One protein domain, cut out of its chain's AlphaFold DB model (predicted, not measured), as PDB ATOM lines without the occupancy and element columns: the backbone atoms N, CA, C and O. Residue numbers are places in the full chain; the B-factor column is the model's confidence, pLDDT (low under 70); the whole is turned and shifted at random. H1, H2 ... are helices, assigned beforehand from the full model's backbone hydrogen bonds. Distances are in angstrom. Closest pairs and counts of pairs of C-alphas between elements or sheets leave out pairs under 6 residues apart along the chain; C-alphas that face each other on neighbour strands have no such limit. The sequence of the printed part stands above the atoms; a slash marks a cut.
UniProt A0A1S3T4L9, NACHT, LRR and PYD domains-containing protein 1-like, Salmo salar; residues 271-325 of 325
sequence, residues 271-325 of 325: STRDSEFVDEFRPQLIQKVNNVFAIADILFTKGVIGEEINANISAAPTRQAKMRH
ATOM      1  N   SER A 271      39.608  -5.849 -12.449       53.50
ATOM      2  CA  SER A 271      38.170  -5.674 -12.211       53.50
ATOM      3  C   SER A 271      37.547  -4.690 -13.206       53.50
ATOM      4  O   SER A 271      36.459  -4.942 -13.722       53.50
ATOM      5  N   THR A 272      38.280  -3.626 -13.551       51.84
ATOM      6  CA  THR A 272      37.949  -2.703 -14.639       51.84
ATOM      7  C   THR A 272      37.991  -3.423 -15.983       51.84
ATOM      8  O   THR A 272      36.977  -3.423 -16.669       51.84
ATOM      9  N   ARG A 273      39.066  -4.150 -16.317       56.16
ATOM     10  CA  ARG A 273      39.166  -4.885 -17.598       56.16
ATOM     11  C   ARG A 273      38.147  -6.007 -17.772       56.16
ATOM     12  O   ARG A 273      37.661  -6.198 -18.878       56.16
ATOM     13  N   ASP A 274      37.812  -6.742 -16.718       62.38
ATOM     14  CA  ASP A 274      36.821  -7.820 -16.749       62.38
ATOM     15  C   ASP A 274      35.408  -7.242 -16.885       62.38
ATOM     16  O   ASP A 274      34.600  -7.780 -17.641       62.38
ATOM     17  N   SER A 275      35.113  -6.121 -16.213       64.00
ATOM     18  CA  SER A 275      33.852  -5.393 -16.411       64.00
ATOM     19  C   SER A 275      33.752  -4.790 -17.815       64.00
ATOM     20  O   SER A 275      32.742  -4.984 -18.484       64.00
ATOM     21  N   GLU A 276      34.826  -4.170 -18.310       73.06
ATOM     22  CA  GLU A 276      34.921  -3.610 -19.660       73.06
ATOM     23  C   GLU A 276      34.813  -4.707 -20.723       73.06
ATOM     24  O   GLU A 276      34.110  -4.525 -21.709       73.06
ATOM     25  N   PHE A 277      35.417  -5.879 -20.500       78.31
ATOM     26  CA  PHE A 277      35.279  -7.050 -21.365       78.31
ATOM     27  C   PHE A 277      33.840  -7.578 -21.368       78.31
ATOM     28  O   PHE A 277      33.273  -7.852 -22.427       78.31
ATOM     29  N   VAL A 278      33.214  -7.728 -20.198       81.06
ATOM     30  CA  VAL A 278      31.813  -8.164 -20.125       81.06
ATOM     31  C   VAL A 278      30.897  -7.158 -20.818       81.06
ATOM     32  O   VAL A 278      29.983  -7.590 -21.519       81.06
ATOM     33  N   ASP A 279      31.155  -5.857 -20.685       81.56
ATOM     34  CA  ASP A 279      30.384  -4.793 -21.330       81.56
ATOM     35  C   ASP A 279      30.614  -4.733 -22.849       81.56
ATOM     36  O   ASP A 279      29.646  -4.659 -23.615       81.56
ATOM     37  N   GLU A 280      31.861  -4.850 -23.309       88.12
ATOM     38  CA  GLU A 280      32.241  -4.873 -24.728       88.12
ATOM     39  C   GLU A 280      31.638  -6.089 -25.444       88.12
ATOM     40  O   GLU A 280      31.023  -5.969 -26.510       88.12
ATOM     41  N   PHE A 281      31.744  -7.272 -24.832       85.81
ATOM     42  CA  PHE A 281      31.268  -8.530 -25.408       85.81
ATOM     43  C   PHE A 281      29.829  -8.879 -24.982       85.81
ATOM     44  O   PHE A 281      29.294  -9.933 -25.364       85.81
ATOM     45  N   ARG A 282      29.139  -7.982 -24.257       86.44
ATOM     46  CA  ARG A 282      27.778  -8.181 -23.720       86.44
ATOM     47  C   ARG A 282      26.781  -8.710 -24.757       86.44
ATOM     48  O   ARG A 282      26.069  -9.673 -24.454       86.44
ATOM     49  N   PRO A 283      26.708  -8.172 -25.996       87.62
ATOM     50  CA  PRO A 283      25.764  -8.665 -26.996       87.62
ATOM     51  C   PRO A 283      26.031 -10.118 -27.406       87.62
ATOM     52  O   PRO A 283      25.084 -10.882 -27.610       87.62
ATOM     53  N   GLN A 284      27.302 -10.525 -27.505       88.56
ATOM     54  CA  GLN A 284      27.650 -11.893 -27.894       88.56
ATOM     55  C   GLN A 284      27.459 -12.865 -26.733       88.56
ATOM     56  O   GLN A 284      26.993 -13.980 -26.964       88.56
ATOM     57  N   LEU A 285      27.744 -12.443 -25.498       87.06
ATOM     58  CA  LEU A 285      27.485 -13.238 -24.297       87.06
ATOM     59  C   LEU A 285      25.984 -13.530 -24.145       87.06
ATOM     60  O   LEU A 285      25.602 -14.692 -24.018       87.06
ATOM     61  N   ILE A 286      25.119 -12.517 -24.292       88.62
ATOM     62  CA  ILE A 286      23.652 -12.681 -24.250       88.62
ATOM     63  C   ILE A 286      23.157 -13.678 -25.309       88.62
ATOM     64  O   ILE A 286      22.229 -14.449 -25.059       88.62
ATOM     65  N   GLN A 287      23.754 -13.674 -26.503       86.12
ATOM     66  CA  GLN A 287      23.333 -14.567 -27.582       86.12
ATOM     67  C   GLN A 287      23.880 -15.991 -27.440       86.12
ATOM     68  O   GLN A 287      23.132 -16.947 -27.666       86.12
ATOM     69  N   LYS A 288      25.161 -16.146 -27.089       86.62
ATOM     70  CA  LYS A 288      25.897 -17.417 -27.201       86.62
ATOM     71  C   LYS A 288      25.943 -18.232 -25.912       86.62
ATOM     72  O   LYS A 288      26.133 -19.445 -25.984       86.62
ATOM     73  N   VAL A 289      25.767 -17.609 -24.746       86.38
ATOM     74  CA  VAL A 289      25.795 -18.329 -23.469       86.38
ATOM     75  C   VAL A 289      24.494 -19.106 -23.286       86.38
ATOM     76  O   VAL A 289      23.399 -18.543 -23.234       86.38
ATOM     77  N   ASN A 290      24.622 -20.430 -23.196       82.69
ATOM     78  CA  ASN A 290      23.484 -21.342 -23.084       82.69
ATOM     79  C   ASN A 290      23.148 -21.700 -21.624       82.69
ATOM     80  O   ASN A 290      21.978 -21.878 -21.291       82.69
ATOM     81  N   ASN A 291      24.155 -21.734 -20.747       85.94
ATOM     82  CA  ASN A 291      24.055 -22.267 -19.383       85.94
ATOM     83  C   ASN A 291      23.899 -21.163 -18.324       85.94
ATOM     84  O   ASN A 291      24.604 -21.155 -17.319       85.94
ATOM     85  N   VAL A 292      22.975 -20.227 -18.550       86.88
ATOM     86  CA  VAL A 292      22.783 -19.042 -17.688       86.88
ATOM     87  C   VAL A 292      22.503 -19.425 -16.229       86.88
ATOM     88  O   VAL A 292      23.027 -18.799 -15.319       86.88
ATOM     89  N   PHE A 293      21.749 -20.503 -16.001       85.44
ATOM     90  CA  PHE A 293      21.431 -20.976 -14.653       85.44
ATOM     91  C   PHE A 293      22.636 -21.517 -13.883       85.44
ATOM     92  O   PHE A 293      22.761 -21.235 -12.702       85.44
ATOM     93  N   ALA A 294      23.535 -22.252 -14.543       85.88
ATOM     94  CA  ALA A 294      24.745 -22.749 -13.888       85.88
ATOM     95  C   ALA A 294      25.669 -21.590 -13.491       85.88
ATOM     96  O   ALA A 294      26.286 -21.614 -12.434       85.88
ATOM     97  N   ILE A 295      25.730 -20.548 -14.326       87.44
ATOM     98  CA  ILE A 295      26.491 -19.335 -14.022       87.44
ATOM     99  C   ILE A 295      25.847 -18.591 -12.846       87.44
ATOM    100  O   ILE A 295      26.544 -18.263 -11.892       87.44
ATOM    101  N   ALA A 296      24.528 -18.373 -12.879       87.38
ATOM    102  CA  ALA A 296      23.798 -17.712 -11.799       87.38
ATOM    103  C   ALA A 296      23.933 -18.459 -10.462       87.38
ATOM    104  O   ALA A 296      24.172 -17.826  -9.440       87.38
ATOM    105  N   ASP A 297      23.873 -19.791 -10.471       88.69
ATOM    106  CA  ASP A 297      24.043 -20.630  -9.279       88.69
ATOM    107  C   ASP A 297      25.460 -20.533  -8.689       88.69
ATOM    108  O   ASP A 297      25.627 -20.371  -7.479       88.69
ATOM    109  N   ILE A 298      26.494 -20.518  -9.541       85.44
ATOM    110  CA  ILE A 298      27.879 -20.275  -9.111       85.44
ATOM    111  C   ILE A 298      28.017 -18.876  -8.499       85.44
ATOM    112  O   ILE A 298      28.651 -18.724  -7.453       85.44
ATOM    113  N   LEU A 299      27.443 -17.851  -9.136       86.19
ATOM    114  CA  LEU A 299      27.505 -16.470  -8.650       86.19
ATOM    115  C   LEU A 299      26.741 -16.297  -7.332       86.19
ATOM    116  O   LEU A 299      27.230 -15.612  -6.436       86.19
ATOM    117  N   PHE A 300      25.591 -16.953  -7.185       84.06
ATOM    118  CA  PHE A 300      24.796 -16.961  -5.960       84.06
ATOM    119  C   PHE A 300      25.530 -17.682  -4.823       84.06
ATOM    120  O   PHE A 300      25.693 -17.126  -3.740       84.06
ATOM    121  N   THR A 301      26.087 -18.866  -5.090       86.25
ATOM    122  CA  THR A 301      26.869 -19.645  -4.112       86.25
ATOM    123  C   THR A 301      28.122 -18.899  -3.648       86.25
ATOM    124  O   THR A 301      28.517 -18.992  -2.487       86.25
ATOM    125  N   LYS A 302      28.748 -18.121  -4.539       78.81
ATOM    126  CA  LYS A 302      29.892 -17.257  -4.212       78.81
ATOM    127  C   LYS A 302      29.497 -15.931  -3.547       78.81
ATOM    128  O   LYS A 302      30.386 -15.148  -3.223       78.81
ATOM    129  N   GLY A 303      28.203 -15.666  -3.353       77.81
ATOM    130  CA  GLY A 303      27.696 -14.434  -2.741       77.81
ATOM    131  C   GLY A 303      27.860 -13.183  -3.611       77.81
ATOM    132  O   GLY A 303      27.842 -12.075  -3.087       77.81
ATOM    133  N   VAL A 304      28.050 -13.347  -4.924       80.88
ATOM    134  CA  VAL A 304      28.213 -12.239  -5.882       80.88
ATOM    135  C   VAL A 304      26.862 -11.616  -6.243       80.88
ATOM    136  O   VAL A 304      26.779 -10.407  -6.439       80.88
ATOM    137  N   ILE A 305      25.797 -12.423  -6.294       83.06
ATOM    138  CA  ILE A 305      24.416 -11.963  -6.495       83.06
ATOM    139  C   ILE A 305      23.538 -12.383  -5.312       83.06
ATOM    140  O   ILE A 305      23.706 -13.471  -4.765       83.06
ATOM    141  N   GLY A 306      22.602 -11.518  -4.913       83.56
ATOM    142  CA  GLY A 306      21.645 -11.791  -3.835       83.56
ATOM    143  C   GLY A 306      20.405 -12.564  -4.298       83.56
ATOM    144  O   GLY A 306      20.191 -12.761  -5.496       83.56
ATOM    145  N   GLU A 307      19.552 -12.962  -3.347       86.44
ATOM    146  CA  GLU A 307      18.313 -13.717  -3.614       86.44
ATOM    147  C   GLU A 307      17.379 -13.002  -4.597       86.44
ATOM    148  O   GLU A 307      16.810 -13.643  -5.477       86.44
ATOM    149  N   GLU A 308      17.274 -11.674  -4.507       87.75
ATOM    150  CA  GLU A 308      16.446 -10.861  -5.404       87.75
ATOM    151  C   GLU A 308      16.913 -10.954  -6.865       87.75
ATOM    152  O   GLU A 308      16.117 -11.206  -7.770       87.75
ATOM    153  N   ILE A 309      18.221 -10.812  -7.106       84.94
ATOM    154  CA  ILE A 309      18.804 -10.894  -8.452       84.94
ATOM    155  C   ILE A 309      18.659 -12.320  -8.996       84.94
ATOM    156  O   ILE A 309      18.246 -12.507 -10.138       84.94
ATOM    157  N   ASN A 310      18.912 -13.334  -8.166       88.38
ATOM    158  CA  ASN A 310      18.766 -14.731  -8.568       88.38
ATOM    159  C   ASN A 310      17.301 -15.100  -8.899       88.38
ATOM    160  O   ASN A 310      17.027 -15.817  -9.868       88.38
ATOM    161  N   ALA A 311      16.338 -14.559  -8.144       87.69
ATOM    162  CA  ALA A 311      14.912 -14.714  -8.420       87.69
ATOM    163  C   ALA A 311      14.513 -14.035  -9.741       87.69
ATOM    164  O   ALA A 311      13.803 -14.639 -10.547       87.69
ATOM    165  N   ASN A 312      15.032 -12.834 -10.013       88.88
ATOM    166  CA  ASN A 312      14.793 -12.109 -11.264       88.88
ATOM    167  C   ASN A 312      15.363 -12.850 -12.487       88.88
ATOM    168  O   ASN A 312      14.666 -13.008 -13.494       88.88
ATOM    169  N   ILE A 313      16.587 -13.386 -12.388       88.94
ATOM    170  CA  ILE A 313      17.191 -14.237 -13.429       88.94
ATOM    171  C   ILE A 313      16.327 -15.486 -13.660       88.94
ATOM    172  O   ILE A 313      16.082 -15.882 -14.800       88.94
ATOM    173  N   SER A 314      15.820 -16.106 -12.594       87.06
ATOM    174  CA  SER A 314      14.993 -17.312 -12.698       87.06
ATOM    175  C   SER A 314      13.630 -17.045 -13.347       87.06
ATOM    176  O   SER A 314      13.186 -17.840 -14.184       87.06
ATOM    177  N   ALA A 315      13.009 -15.910 -13.010       88.81
ATOM    178  CA  ALA A 315      11.690 -15.490 -13.479       88.81
ATOM    179  C   ALA A 315      11.674 -14.939 -14.916       88.81
ATOM    180  O   ALA A 315      10.615 -14.894 -15.545       88.81
ATOM    181  N   ALA A 316      12.821 -14.524 -15.463       90.31
ATOM    182  CA  ALA A 316      12.865 -13.934 -16.796       90.31
ATOM    183  C   ALA A 316      12.444 -14.934 -17.908       90.31
ATOM    184  O   ALA A 316      12.797 -16.114 -17.877       90.31
ATOM    185  N   PRO A 317      11.701 -14.484 -18.939       84.88
ATOM    186  CA  PRO A 317      10.973 -15.377 -19.852       84.88
ATOM    187  C   PRO A 317      11.844 -16.032 -20.931       84.88
ATOM    188  O   PRO A 317      11.474 -17.056 -21.499       84.88
ATOM    189  N   THR A 318      13.001 -15.448 -21.247       86.38
ATOM    190  CA  THR A 318      13.898 -15.932 -22.307       86.38
ATOM    191  C   THR A 318      15.316 -16.023 -21.789       86.38
ATOM    192  O   THR A 318      15.721 -15.210 -20.963       86.38
ATOM    193  N   ARG A 319      16.111 -16.963 -22.309       85.75
ATOM    194  CA  ARG A 319      17.521 -17.122 -21.926       85.75
ATOM    195  C   ARG A 319      18.317 -15.817 -22.052       85.75
ATOM    196  O   ARG A 319      19.129 -15.498 -21.195       85.75
ATOM    197  N   GLN A 320      18.044 -15.053 -23.103       88.50
ATOM    198  CA  GLN A 320      18.673 -13.763 -23.357       88.50
ATOM    199  C   GLN A 320      18.263 -12.717 -22.316       88.50
ATOM    200  O   GLN A 320      19.086 -11.896 -21.932       88.50
ATOM    201  N   ALA A 321      17.009 -12.734 -21.853       85.62
ATOM    202  CA  ALA A 321      16.572 -11.882 -20.749       85.62
ATOM    203  C   ALA A 321      17.228 -12.299 -19.426       85.62
ATOM    204  O   ALA A 321      17.688 -11.429 -18.700       85.62
ATOM    205  N   LYS A 322      17.370 -13.606 -19.165       88.88
ATOM    206  CA  LYS A 322      18.078 -14.125 -17.980       88.88
ATOM    207  C   LYS A 322      19.526 -13.644 -17.911       88.88
ATOM    208  O   LYS A 322      19.967 -13.242 -16.854       88.88
ATOM    209  N   MET A 323      20.236 -13.646 -19.041       87.88
ATOM    210  CA  MET A 323      21.636 -13.201 -19.124       87.88
ATOM    211  C   MET A 323      21.804 -11.668 -19.057       87.88
ATOM    212  O   MET A 323      22.924 -11.174 -18.978       87.88
ATOM    213  N   ARG A 324      20.717 -10.890 -19.177       87.31
ATOM    214  CA  ARG A 324      20.758  -9.419 -19.078       87.31
ATOM    215  C   ARG A 324      20.636  -8.908 -17.645       87.31
ATOM    216  O   ARG A 324      21.017  -7.757 -17.429       87.31
ATOM    217  N   HIS A 325      20.037  -9.714 -16.771       80.06
ATOM    218  CA  HIS A 325      19.910  -9.468 -15.337       80.06
ATOM    219  C   HIS A 325      21.221  -9.787 -14.627       80.06
ATOM    220  O   HIS A 325      21.522  -9.053 -13.665       80.06
TER     221      HIS A 325
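Overview. This is residues 271 to 325 of the 325 residues of the protein "NACHT, LRR and PYD domains-containing protein 1-like" of Salmo salar (UniProt A0A1S3T4L9). The helices make an arch: H1, standing free, is one leg, the hairpin of H3 and H4 the other, with H2 bridging between them and H5 packing on H2. The printed part has 55 residues with five named helices, H1 to H5 in chain order, and no named strand; its class is all helix. It is compact, radius of gyration of the C-alphas 11.3 A, spanning 26 by 24 by 15 A.

Along the chain. Find C-alpha 292 at (22.783, -19.042, -17.688); from there H3, residues 292 to 301, runs 14.2 A. H1, residues 271 to 280, runs 13.9 A from C-alpha 271 at (38.170, -5.674, -12.211). Then find H2, residues 282 to 288, H4, residues 307 to 315, and H5, residues 319 to 322.

Arrangement. The hairpin helices H3 and H4 touch, opposite ways at a shallow tilt of 13 degrees; their closest C-alphas, of Ala 296 and Asn 310, are 6.7 A apart. H5 touches H2, closest C-alphas Ile 286 and Gln 320, 5.2 A. H1 is apart from H3. In H1, H2, H3 and H4 every O i to N i+4 pair is within hydrogen-bond range; H5 is too short for one.

Size, cuts and confidence. The printed part has no cut and no long link; residues 271 to 275 have pLDDT under 70.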